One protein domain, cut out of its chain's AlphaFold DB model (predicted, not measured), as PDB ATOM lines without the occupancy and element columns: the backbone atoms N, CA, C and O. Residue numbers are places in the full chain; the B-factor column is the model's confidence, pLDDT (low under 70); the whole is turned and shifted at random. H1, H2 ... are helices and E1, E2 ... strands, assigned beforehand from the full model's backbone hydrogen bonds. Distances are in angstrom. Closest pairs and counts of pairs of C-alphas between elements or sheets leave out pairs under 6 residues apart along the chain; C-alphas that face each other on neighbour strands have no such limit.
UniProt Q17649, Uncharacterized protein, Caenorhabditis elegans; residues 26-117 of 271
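This is residues 26 to 117 of the 271 residues of an uncharacterized protein of Caenorhabditis elegans (UniProt Q17649). Little regular structure is present: a lobe of loops, within residues 26 to 71, sits beside a head made of a two-stranded antiparallel ladder, E1 and E2, with the short helix H1 packed mainly on E2. Residues 105 to 117 fold back as a loop at one end of the head. The printed part has 92 residues, 22 of them in named elements, in the order E1, H1, E2; the class is mixed. It is compact, with a radius of gyration of the C-alphas of 14.1 A and spans of 39 by 28 by 17 A.

Residues 57 to 58 pair antiparallel with residues 64 to 65. E1, residues 72 to 77, and E2, residues 99 to 104, are antiparallel neighbours at 147 degrees, with N 74 and O 102 2.9 A apart, within hydrogen-bond range. The closest C-alphas of E2 and H1, residues 86 to 95, are those of Val 100 and Cys 92, 6.6 A apart. In H1 every O i to N i+4 pair is within hydrogen-bond range.

E1 spans 16.0 A from C-alpha 72 at (172.662, 177.019, 242.034), H1 14.1 A, and E2 15.4 A to C-alpha 104 at (171.785, 176.488, 236.946).

The C-alphas farthest apart, Ser 26 and Pro 107, are 44.1 A apart. The printed part has no cut. The link H1 to E2 is tight and E1 to H1 short. Mean pLDDT of the printed part is 75.7, with residues 26 to 31, 41 to 48, 80 to 87, 108 and 117 under 70.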
ATOM      1  N   SER A  26     136.256 185.250 247.210       51.55
ATOM      2  CA  SER A  26     137.180 184.134 247.137       51.55
ATOM      3  C   SER A  26     137.125 183.629 245.703       51.55
ATOM      4  O   SER A  26     136.130 183.016 245.316       51.55
ATOM      5  N   LYS A  27     138.159 183.925 244.907       57.96
ATOM      6  CA  LYS A  27     138.371 183.230 243.639       57.96
ATOM      7  C   LYS A  27     138.271 181.744 243.945       57.96
ATOM      8  O   LYS A  27     139.031 181.239 244.772       57.96
ATOM      9  N   GLU A  28     137.260 181.111 243.368       62.76
ATOM     10  CA  GLU A  28     137.066 179.678 243.480       62.76
ATOM     11  C   GLU A  28     138.346 179.035 242.948       62.76
ATOM     12  O   GLU A  28     138.820 179.384 241.868       62.76
ATOM     13  N   PHE A  29     139.002 178.238 243.786       65.63
ATOM     14  CA  PHE A  29     140.248 177.592 243.412       65.63
ATOM     15  C   PHE A  29     139.948 176.597 242.291       65.63
ATOM     16  O   PHE A  29     139.240 175.615 242.519       65.63
ATOM     17  N   GLU A  30     140.490 176.842 241.103       69.63
ATOM     18  CA  GLU A  30     140.417 175.899 239.996       69.63
ATOM     19  C   GLU A  30     141.702 175.054 239.995       69.63
ATOM     20  O   GLU A  30     142.799 175.605 239.902       69.63
ATOM     21  N   PRO A  31     141.625 173.716 240.109       64.36
ATOM     22  CA  PRO A  31     142.818 172.866 240.119       64.36
ATOM     23  C   PRO A  31     143.650 172.964 238.829       64.36
ATOM     24  O   PRO A  31     144.830 172.620 238.842       64.36
ATOM     25  N   ASP A  32     143.067 173.459 237.738       70.60
ATOM     26  CA  ASP A  32     143.763 173.696 236.470       70.60
ATOM     27  C   ASP A  32     144.679 174.941 236.514       70.60
ATOM     28  O   ASP A  32     145.541 175.098 235.649       70.60
ATOM     29  N   ASP A  33     144.576 175.787 237.551       77.62
ATOM     30  CA  ASP A  33     145.491 176.917 237.783       77.62
ATOM     31  C   ASP A  33     146.865 176.476 238.318       77.62
ATOM     32  O   ASP A  33     147.807 177.275 238.407       77.62
ATOM     33  N   CYS A  34     147.000 175.211 238.713       79.86
ATOM     34  CA  CYS A  34     148.238 174.685 239.263       79.86
ATOM     35  C   CYS A  34     149.261 174.375 238.170       79.86
ATOM     36  O   CYS A  34     148.992 173.674 237.197       79.86
ATOM     37  N   TYR A  35     150.497 174.826 238.374       81.45
ATOM     38  CA  TYR A  35     151.596 174.544 237.467       81.45
ATOM     39  C   TYR A  35     152.039 173.082 237.611       81.45
ATOM     40  O   TYR A  35     152.699 172.734 238.588       81.45
ATOM     41  N   GLU A  36     151.675 172.213 236.663       77.08
ATOM     42  CA  GLU A  36     151.919 170.758 236.735       77.08
ATOM     43  C   GLU A  36     153.393 170.358 236.963       77.08
ATOM     44  O   GLU A  36     153.648 169.459 237.772       77.08
ATOM     45  N   PRO A  37     154.401 171.006 236.342       75.21
ATOM     46  CA  PRO A  37     155.798 170.705 236.636       75.21
ATOM     47  C   PRO A  37     156.146 170.985 238.095       75.21
ATOM     48  O   PRO A  37     156.880 170.197 238.685       75.21
ATOM     49  N   GLY A  38     155.547 172.016 238.693       72.48
ATOM     50  CA  GLY A  38     155.722 172.388 240.092       72.48
ATOM     51  C   GLY A  38     154.699 171.798 241.061       72.48
ATOM     52  O   GLY A  38     154.824 172.056 242.250       72.48
ATOM     53  N   THR A  39     153.719 171.006 240.615       79.17
ATOM     54  CA  THR A  39     152.612 170.510 241.453       79.17
ATOM     55  C   THR A  39     152.645 168.986 241.583       79.17
ATOM     56  O   THR A  39     152.980 168.266 240.643       79.17
ATOM     57  N   ILE A  40     152.307 168.472 242.764       73.99
ATOM     58  CA  ILE A  40     152.160 167.046 243.066       73.99
ATOM     59  C   ILE A  40     150.666 166.742 243.167       73.99
ATOM     60  O   ILE A  40     150.117 166.734 244.258       73.99
ATOM     61  N   PHE A  41     149.985 166.513 242.045       69.48
ATOM     62  CA  PHE A  41     148.619 165.993 242.116       69.48
ATOM     63  C   PHE A  41     148.644 164.478 242.294       69.48
ATOM     64  O   PHE A  41     149.027 163.750 241.378       69.48
ATOM     65  N   GLU A  42     148.181 163.990 243.441       64.64
ATOM     66  CA  GLU A  42     147.599 162.651 243.495       64.64
ATOM     67  C   GLU A  42     146.167 162.712 242.914       64.64
ATOM     68  O   GLU A  42     145.492 163.739 243.019       64.64
ATOM     69  N   GLU A  43     145.679 161.646 242.263       60.54
ATOM     70  CA  GLU A  43     144.380 161.626 241.538       60.54
ATOM     71  C   GLU A  43     143.184 162.090 242.401       60.54
ATOM     72  O   GLU A  43     142.164 162.562 241.901       60.54
ATOM     73  N   ASN A  44     143.343 161.991 243.715       58.10
ATOM     74  CA  ASN A  44     142.378 162.265 244.769       58.10
ATOM     75  C   ASN A  44     142.573 163.641 245.451       58.10
ATOM     76  O   ASN A  44     141.805 163.983 246.348       58.10
ATOM     77  N   GLU A  45     143.549 164.446 245.023       59.49
ATOM     78  CA  GLU A  45     143.937 165.715 245.666       59.49
ATOM     79  C   GLU A  45     143.533 166.975 244.888       59.49
ATOM     80  O   GLU A  45     143.728 168.092 245.365       59.49
ATOM     81  N   LYS A  46     142.876 166.833 243.730       61.06
ATOM     82  CA  LYS A  46     142.391 167.985 242.945       61.06
ATOM     83  C   LYS A  46     141.385 168.877 243.696       61.06
ATOM     84  O   LYS A  46     141.206 170.030 243.333       61.06
ATOM     85  N   ASN A  47     140.775 168.378 244.773       60.79
ATOM     86  CA  ASN A  47     139.742 169.083 245.543       60.79
ATOM     87  C   ASN A  47     140.264 169.744 246.835       60.79
ATOM     88  O   ASN A  47     139.468 170.086 247.708       60.79
ATOM     89  N   LEU A  48     141.583 169.888 247.001       64.16
ATOM     90  CA  LEU A  48     142.173 170.434 248.231       64.16
ATOM     91  C   LEU A  48     141.967 171.949 248.413       64.16
ATOM     92  O   LEU A  48     142.154 172.453 249.520       64.16
ATOM     93  N   GLY A  49     141.584 172.680 247.363       72.56
ATOM     94  CA  GLY A  49     141.463 174.142 247.414       72.56
ATOM     95  C   GLY A  49     142.808 174.884 247.360       72.56
ATOM     96  O   GLY A  49     142.839 176.096 247.557       72.56
ATOM     97  N   PHE A  50     143.917 174.171 247.137       75.72
ATOM     98  CA  PHE A  50     145.261 174.726 246.964       75.72
ATOM     99  C   PHE A  50     146.123 173.809 246.082       75.72
ATOM    100  O   PHE A  50     145.851 172.612 245.980       75.72
ATOM    101  N   CYS A  51     147.186 174.355 245.480       79.69
ATOM    102  CA  CYS A  51     148.160 173.581 244.710       79.69
ATOM    103  C   CYS A  51     149.245 172.991 245.634       79.69
ATOM    104  O   CYS A  51     149.981 173.749 246.273       79.69
ATOM    105  N   PRO A  52     149.383 171.657 245.737       81.52
ATOM    106  CA  PRO A  52     150.476 171.031 246.483       81.52
ATOM    107  C   PRO A  52     151.806 171.134 245.716       81.52
ATOM    108  O   PRO A  52     152.044 170.399 244.761       81.52
ATOM    109  N   CYS A  53     152.700 172.034 246.129       80.64
ATOM    110  CA  CYS A  53     153.941 172.291 245.389       80.64
ATOM    111  C   CYS A  53     155.034 171.234 245.616       80.64
ATOM    112  O   CYS A  53     155.278 170.792 246.740       80.64
ATOM    113  N   LYS A  54     155.748 170.875 244.542       80.81
ATOM    114  CA  LYS A  54     156.993 170.102 244.572       80.81
ATOM    115  C   LYS A  54     158.097 170.876 245.278       80.81
ATOM    116  O   LYS A  54     158.100 172.104 245.312       80.81
ATOM    117  N   TYR A  55     159.086 170.141 245.794       75.86
ATOM    118  CA  TYR A  55     160.308 170.757 246.304       75.86
ATOM    119  C   TYR A  55     160.931 171.666 245.241       75.86
ATOM    120  O   TYR A  55     161.002 171.301 244.070       75.86
ATOM    121  N   GLY A  56     161.379 172.840 245.669       79.22
ATOM    122  CA  GLY A  56     161.897 173.880 244.795       79.22
ATOM    123  C   GLY A  56     160.835 174.851 244.287       79.22
ATOM    124  O   GLY A  56     161.199 175.973 243.959       79.22
ATOM    125  N   TYR A  57     159.541 174.504 244.326       82.97
ATOM    126  CA  TYR A  57     158.444 175.370 243.884       82.97
ATOM    127  C   TYR A  57     157.614 175.934 245.045       82.97
ATOM    128  O   TYR A  57     157.471 175.313 246.097       82.97
ATOM    129  N   TYR A  58     157.048 177.125 244.858       83.93
ATOM    130  CA  TYR A  58     156.171 177.789 245.816       83.93
ATOM    131  C   TYR A  58     155.167 178.729 245.130       83.93
ATOM    132  O   TYR A  58     155.197 178.955 243.918       83.93
ATOM    133  N   GLY A  59     154.274 179.298 245.939       82.51
ATOM    134  CA  GLY A  59     153.222 180.209 245.497       82.51
ATOM    135  C   GLY A  59     151.872 179.505 245.328       82.51
ATOM    136  O   GLY A  59     151.801 178.281 245.420       82.51
ATOM    137  N   PRO A  60     150.793 180.270 245.092       80.48
ATOM    138  CA  PRO A  60     149.436 179.728 245.036       80.48
ATOM    139  C   PRO A  60     149.244 178.723 243.896       80.48
ATOM    140  O   PRO A  60     148.467 177.792 244.052       80.48
ATOM    141  N   SER A  61     149.982 178.891 242.795       83.88
ATOM    142  CA  SER A  61     149.975 178.019 241.616       83.88
ATOM    143  C   SER A  61     151.210 177.119 241.504       83.88
ATOM    144  O   SER A  61     151.392 176.470 240.482       83.88
ATOM    145  N   CYS A  62     152.106 177.104 242.500       84.14
ATOM    146  CA  CYS A  62     153.388 176.382 242.438       84.14
ATOM    147  C   CYS A  62     154.292 176.751 241.253       84.14
ATOM    148  O   CYS A  62     155.114 175.954 240.807       84.14
ATOM    149  N   PHE A  63     154.141 177.964 240.731       85.76
ATOM    150  CA  PHE A  63     154.923 178.436 239.597       85.76
ATOM    151  C   PHE A  63     156.287 179.009 240.013       85.76
ATOM    152  O   PHE A  63     157.242 178.941 239.245       85.76
ATOM    153  N   GLU A  64     156.414 179.606 241.202       85.06
ATOM    154  CA  GLU A  64     157.639 180.304 241.610       85.06
ATOM    155  C   GLU A  64     158.702 179.321 242.123       85.06
ATOM    156  O   GLU A  64     158.355 178.352 242.783       85.06
ATOM    157  N   ILE A  65     159.993 179.564 241.857       84.80
ATOM    158  CA  ILE A  65     161.092 178.704 242.337       84.80
ATOM    159  C   ILE A  65     161.740 179.333 243.569       84.80
ATOM    160  O   ILE A  65     162.207 180.473 243.501       84.80
ATOM    161  N   PHE A  66     161.782 178.608 244.688       86.26
ATOM    162  CA  PHE A  66     162.479 179.040 245.905       86.26
ATOM    163  C   PHE A  66     163.841 178.375 246.090       86.26
ATOM    164  O   PHE A  66     164.675 178.945 246.790       86.26
ATOM    165  N   ASP A  67     164.053 177.193 245.505       82.87
ATOM    166  CA  ASP A  67     165.290 176.424 245.639       82.87
ATOM    167  C   ASP A  67     165.464 175.434 244.478       82.87
ATOM    168  O   ASP A  67     164.506 175.088 243.785       82.87
ATOM    169  N   CYS A  68     166.688 174.963 244.282       82.05
ATOM    170  CA  CYS A  68     167.036 173.968 243.276       82.05
ATOM    171  C   CYS A  68     167.212 172.602 243.940       82.05
ATOM    172  O   CYS A  68     167.802 172.505 245.013       82.05
ATOM    173  N   VAL A  69     166.753 171.518 243.301       77.64
ATOM    174  CA  VAL A  69     167.029 170.158 243.811       77.64
ATOM    175  C   VAL A  69     168.536 169.904 243.778       77.64
ATOM    176  O   VAL A  69     169.113 169.343 244.710       77.64
ATOM    177  N   ILE A  70     169.167 170.334 242.685       76.35
ATOM    178  CA  ILE A  70     170.609 170.322 242.467       76.35
ATOM    179  C   ILE A  70     170.985 171.610 241.728       76.35
ATOM    180  O   ILE A  70     170.232 172.085 240.884       76.35
ATOM    181  N   GLY A  71     172.178 172.134 241.995       78.97
ATOM    182  CA  GLY A  71     172.719 173.292 241.291       78.97
ATOM    183  C   GLY A  71     172.596 174.567 242.108       78.97
ATOM    184  O   GLY A  71     172.500 174.524 243.333       78.97
ATOM    185  N   GLU A  72     172.643 175.697 241.412       84.98
ATOM    186  CA  GLU A  72     172.662 177.019 242.034       84.98
ATOM    187  C   GLU A  72     171.451 177.835 241.593       84.98
ATOM    188  O   GLU A  72     171.178 177.969 240.396       84.98
ATOM    189  N   LEU A  73     170.731 178.381 242.574       86.49
ATOM    190  CA  LEU A  73     169.633 179.307 242.338       86.49
ATOM    191  C   LEU A  73     170.206 180.674 241.964       86.49
ATOM    192  O   LEU A  73     170.955 181.266 242.743       86.49
ATOM    193  N   ARG A  74     169.814 181.194 240.803       87.31
ATOM    194  CA  ARG A  74     170.155 182.547 240.355       87.31
ATOM    195  C   ARG A  74     168.899 183.349 240.041       87.31
ATOM    196  O   ARG A  74     167.875 182.795 239.648       87.31
ATOM    197  N   GLU A  75     168.985 184.657 240.228       86.64
ATOM    198  CA  GLU A  75     167.995 185.608 239.728       86.64
ATOM    199  C   GLU A  75     168.498 186.148 238.396       86.64
ATOM    200  O   GLU A  75     169.658 186.544 238.292       86.64
ATOM    201  N   ASP A  76     167.641 186.124 237.382       83.19
ATOM    202  CA  ASP A  76     167.982 186.580 236.041       83.19
ATOM    203  C   ASP A  76     166.931 187.564 235.523       83.19
ATOM    204  O   ASP A  76     165.761 187.536 235.932       83.19
ATOM    205  N   ILE A  77     167.371 188.471 234.656       84.11
ATOM    206  CA  ILE A  77     166.543 189.544 234.112       84.11
ATOM    207  C   ILE A  77     165.914 189.054 232.815       84.11
ATOM    208  O   ILE A  77     166.591 188.570 231.912       84.11
ATOM    209  N   CYS A  78     164.606 189.241 232.701       83.09
ATOM    210  CA  CYS A  78     163.875 189.010 231.471       83.09
ATOM    211  C   CYS A  78     164.193 190.122 230.473       83.09
ATOM    212  O   CYS A  78     163.553 191.174 230.483       83.09
ATOM    213  N   SER A  79     165.221 189.905 229.655       78.07
ATOM    214  CA  SER A  79     165.575 190.765 228.529       78.07
ATOM    215  C   SER A  79     165.136 190.138 227.205       78.07
ATOM    216  O   SER A  79     164.957 188.926 227.097       78.07
ATOM    217  N   ASP A  80     165.007 190.963 226.170       67.02
ATOM    218  CA  ASP A  80     164.724 190.486 224.811       67.02
ATOM    219  C   ASP A  80     165.919 189.721 224.195       67.02
ATOM    220  O   ASP A  80     165.783 189.079 223.157       67.02
ATOM    221  N   GLU A  81     167.090 189.762 224.842       67.56
ATOM    222  CA  GLU A  81     168.356 189.178 224.374       67.56
ATOM    223  C   GLU A  81     168.618 187.759 224.913       67.56
ATOM    224  O   GLU A  81     169.729 187.246 224.776       67.56
ATOM    225  N   ILE A  82     167.633 187.099 225.538       66.64
ATOM    226  CA  ILE A  82     167.806 185.725 226.038       66.64
ATOM    227  C   ILE A  82     167.934 184.769 224.845       66.64
ATOM    228  O   ILE A  82     166.950 184.215 224.358       66.64
ATOM    229  N   GLU A  83     169.153 184.544 224.368       59.46
ATOM    230  CA  GLU A  83     169.455 183.602 223.294       59.46
ATOM    231  C   GLU A  83     169.988 182.291 223.900       59.46
ATOM    232  O   GLU A  83     170.960 182.284 224.652       59.46
ATOM    233  N   ASN A  84     169.364 181.157 223.561       63.20
ATOM    234  CA  ASN A  84     169.750 179.786 223.957       63.20
ATOM    235  C   ASN A  84     169.403 179.295 225.383       63.20
ATOM    236  O   ASN A  84     169.725 178.146 225.691       63.20
ATOM    237  N   ASP A  85     168.698 180.065 226.219       68.82
ATOM    238  CA  ASP A  85     168.170 179.585 227.514       68.82
ATOM    239  C   ASP A  85     166.639 179.440 227.466       68.82
ATOM    240  O   ASP A  85     165.880 180.333 227.846       68.82
ATOM    241  N   TYR A  86     166.176 178.304 226.937       68.82
ATOM    242  CA  TYR A  86     164.747 178.023 226.746       68.82
ATOM    243  C   TYR A  86     163.946 178.013 228.052       68.82
ATOM    244  O   TYR A  86     162.761 178.353 228.040       68.82
ATOM    245  N   ASP A  87     164.571 177.611 229.160       68.85
ATOM    246  CA  ASP A  87     163.905 177.555 230.457       68.85
ATOM    247  C   ASP A  87     163.730 178.985 231.000       68.85
ATOM    248  O   ASP A  87     162.644 179.339 231.469       68.85
ATOM    249  N   LEU A  88     164.730 179.859 230.821       72.66
ATOM    250  CA  LEU A  88     164.609 181.281 231.152       72.66
ATOM    251  C   LEU A  88     163.571 181.998 230.278       72.66
ATOM    252  O   LEU A  88     162.708 182.694 230.814       72.66
ATOM    253  N   GLN A  89     163.595 181.786 228.956       73.97
ATOM    254  CA  GLN A  89     162.620 182.380 228.026       73.97
ATOM    255  C   GLN A  89     161.182 182.031 228.421       73.97
ATOM    256  O   GLN A  89     160.317 182.909 228.490       73.97
ATOM    257  N   TRP A  90     160.927 180.753 228.712       73.06
ATOM    258  CA  TRP A  90     159.597 180.291 229.094       73.06
ATOM    259  C   TRP A  90     159.140 180.920 230.417       73.06
ATOM    260  O   TRP A  90     158.028 181.446 230.493       73.06
ATOM    261  N   ARG A  91     160.004 180.953 231.443       75.95
ATOM    262  CA  ARG A  91     159.652 181.553 232.743       75.95
ATOM    263  C   ARG A  91     159.441 183.059 232.649       75.95
ATOM    264  O   ARG A  91     158.535 183.588 233.296       75.95
ATOM    265  N   CYS A  92     160.228 183.754 231.836       81.40
ATOM    266  CA  CYS A  92     160.036 185.174 231.573       81.40
ATOM    267  C   CYS A  92     158.684 185.453 230.910       81.40
ATOM    268  O   CYS A  92     157.932 186.303 231.391       81.40
ATOM    269  N   ALA A  93     158.320 184.672 229.889       80.55
ATOM    270  CA  ALA A  93     157.025 184.793 229.225       80.55
ATOM    271  C   ALA A  93     155.844 184.477 230.164       80.55
ATOM    272  O   ALA A  93     154.842 185.193 230.165       80.55
ATOM    273  N   ALA A  94     155.960 183.433 230.990       77.92
ATOM    274  CA  ALA A  94     154.878 182.979 231.861       77.92
ATOM    275  C   ALA A  94     154.708 183.833 233.134       77.92
ATOM    276  O   ALA A  94     153.584 184.081 233.568       77.92
ATOM    277  N   SER A  95     155.802 184.322 233.728       77.58
ATOM    278  CA  SER A  95     155.754 185.057 235.001       77.58
ATOM    279  C   SER A  95     155.208 186.482 234.879       77.58
ATOM    280  O   SER A  95     154.708 187.022 235.867       77.58
ATOM    281  N   LYS A  96     155.338 187.111 233.700       76.59
ATOM    282  CA  LYS A  96     155.107 188.554 233.479       76.59
ATOM    283  C   LYS A  96     155.931 189.460 234.415       76.59
ATOM    284  O   LYS A  96     155.561 190.612 234.639       76.59
ATOM    285  N   LYS A  97     157.025 188.947 234.992       79.92
ATOM    286  CA  LYS A  97     157.950 189.691 235.858       79.92
ATOM    287  C   LYS A  97     159.225 190.021 235.086       79.92
ATOM    288  O   LYS A  97     159.676 189.231 234.268       79.92
ATOM    289  N   ASN A  98     159.843 191.156 235.411       81.31
ATOM    290  CA  ASN A  98     161.128 191.558 234.820       81.31
ATOM    291  C   ASN A  98     162.312 190.744 235.357       81.31
ATOM    292  O   ASN A  98     163.373 190.745 234.749       81.31
ATOM    293  N   ILE A  99     162.153 190.105 236.519       84.25
ATOM    294  CA  ILE A  99     163.183 189.295 237.172       84.25
ATOM    295  C   ILE A  99     162.546 187.968 237.571       84.25
ATOM    296  O   ILE A  99     161.481 187.951 238.199       84.25
ATOM    297  N   VAL A 100     163.205 186.866 237.222       86.08
ATOM    298  CA  VAL A 100     162.777 185.504 237.550       86.08
ATOM    299  C   VAL A 100     163.907 184.724 238.210       86.08
ATOM    300  O   VAL A 100     165.083 184.954 237.954       86.08
ATOM    301  N   LYS A 101     163.544 183.777 239.075       86.97
ATOM    302  CA  LYS A 101     164.488 182.829 239.681       86.97
ATOM    303  C   LYS A 101     164.647 181.600 238.798       86.97
ATOM    304  O   LYS A 101     163.636 181.031 238.411       86.97
ATOM    305  N   ILE A 102     165.858 181.159 238.505       86.42
ATOM    306  CA  ILE A 102     166.116 179.955 237.707       86.42
ATOM    307  C   ILE A 102     167.265 179.154 238.318       86.42
ATOM    308  O   ILE A 102     168.132 179.712 238.992       86.42
ATOM    309  N   CYS A 103     167.272 177.842 238.097       84.32
ATOM    310  CA  CYS A 103     168.353 176.974 238.537       84.32
ATOM    311  C   CYS A 103     169.394 176.767 237.440       84.32
ATOM    312  O   CYS A 103     169.068 176.474 236.292       84.32
ATOM    313  N   THR A 104     170.666 176.866 237.813       85.04
ATOM    314  CA  THR A 104     171.785 176.488 236.946       85.04
ATOM    315  C   THR A 104     172.111 175.019 237.169       85.04
ATOM    316  O   THR A 104     172.677 174.648 238.201       85.04
ATOM    317  N   CYS A 105     171.738 174.172 236.211       80.80
ATOM    318  CA  CYS A 105     171.908 172.730 236.341       80.80
ATOM    319  C   CYS A 105     173.338 172.282 236.038       80.80
ATOM    320  O   CYS A 105     173.913 172.697 235.028       80.80
ATOM    321  N   PRO A 106     173.921 171.386 236.856       80.68
ATOM    322  CA  PRO A 106     175.202 170.792 236.518       80.68
ATOM    323  C   PRO A 106     175.085 169.905 235.267       80.68
ATOM    324  O   PRO A 106     174.000 169.399 234.952       80.68
ATOM    325  N   PRO A 107     176.204 169.654 234.562       74.76
ATOM    326  CA  PRO A 107     176.210 168.816 233.368       74.76
ATOM    327  C   PRO A 107     175.544 167.454 233.601       74.76
ATOM    328  O   PRO A 107     175.888 166.725 234.530       74.76
ATOM    329  N   GLY A 108     174.596 167.100 232.730       69.65
ATOM    330  CA  GLY A 108     173.838 165.849 232.817       69.65
ATOM    331  C   GLY A 108     172.505 165.945 233.564       69.65
ATOM    332  O   GLY A 108     171.784 164.947 233.580       69.65
ATOM    333  N   PHE A 109     172.160 167.116 234.109       73.91
ATOM    334  CA  PHE A 109     170.855 167.427 234.696       73.91
ATOM    335  C   PHE A 109     170.132 168.513 233.885       73.91
ATOM    336  O   PHE A 109     170.771 169.325 233.215       73.91
ATOM    337  N   ARG A 110     168.798 168.495 233.903       74.35
ATOM    338  CA  ARG A 110     167.885 169.411 233.200       74.35
ATOM    339  C   ARG A 110     166.589 169.601 234.000       74.35
ATOM    340  O   ARG A 110     166.355 168.906 234.989       74.35
ATOM    341  N   GLY A 111     165.729 170.495 233.522       73.17
ATOM    342  CA  GLY A 111     164.475 170.876 234.171       73.17
ATOM    343  C   GLY A 111     164.656 172.123 235.029       73.17
ATOM    344  O   GLY A 111     165.776 172.433 235.427       73.17
ATOM    345  N   GLU A 112     163.564 172.821 235.334       75.33
ATOM    346  CA  GLU A 112     163.627 174.138 235.987       75.33
ATOM    347  C   GLU A 112     164.290 174.121 237.371       75.33
ATOM    348  O   GLU A 112     164.865 175.120 237.788       75.33
ATOM    349  N   THR A 113     164.231 172.981 238.062       79.02
ATOM    350  CA  THR A 113     164.840 172.720 239.378       79.02
ATOM    351  C   THR A 113     165.985 171.699 239.312       79.02
ATOM    352  O   THR A 113     166.462 171.237 240.351       79.02
ATOM    353  N   CYS A 114     166.431 171.334 238.101       80.51
ATOM    354  CA  CYS A 114     167.486 170.346 237.828       80.51
ATOM    355  C   CYS A 114     167.188 168.919 238.313       80.51
ATOM    356  O   CYS A 114     168.095 168.135 238.601       80.51
ATOM    357  N   GLU A 115     165.908 168.577 238.401       71.99
ATOM    358  CA  GLU A 115     165.428 167.276 238.865       71.99
ATOM    359  C   GLU A 115     165.529 166.159 237.812       71.99
ATOM    360  O   GLU A 115     165.549 164.977 238.163       71.99
ATOM    361  N   LEU A 116     165.622 166.504 236.524       70.21
ATOM    362  CA  LEU A 116     165.673 165.530 235.436       70.21
ATOM    363  C   LEU A 116     167.117 165.195 235.081       70.21
ATOM    364  O   LEU A 116     167.927 166.072 234.799       70.21
ATOM    365  N   ILE A 117     167.441 163.908 235.011       66.47
ATOM    366  CA  ILE A 117     168.729 163.442 234.487       66.47
ATOM    367  C   ILE A 117     168.591 163.309 232.971       66.47
ATOM    368  O   ILE A 117     167.639 162.700 232.482       66.47
TER     369      ILE A 117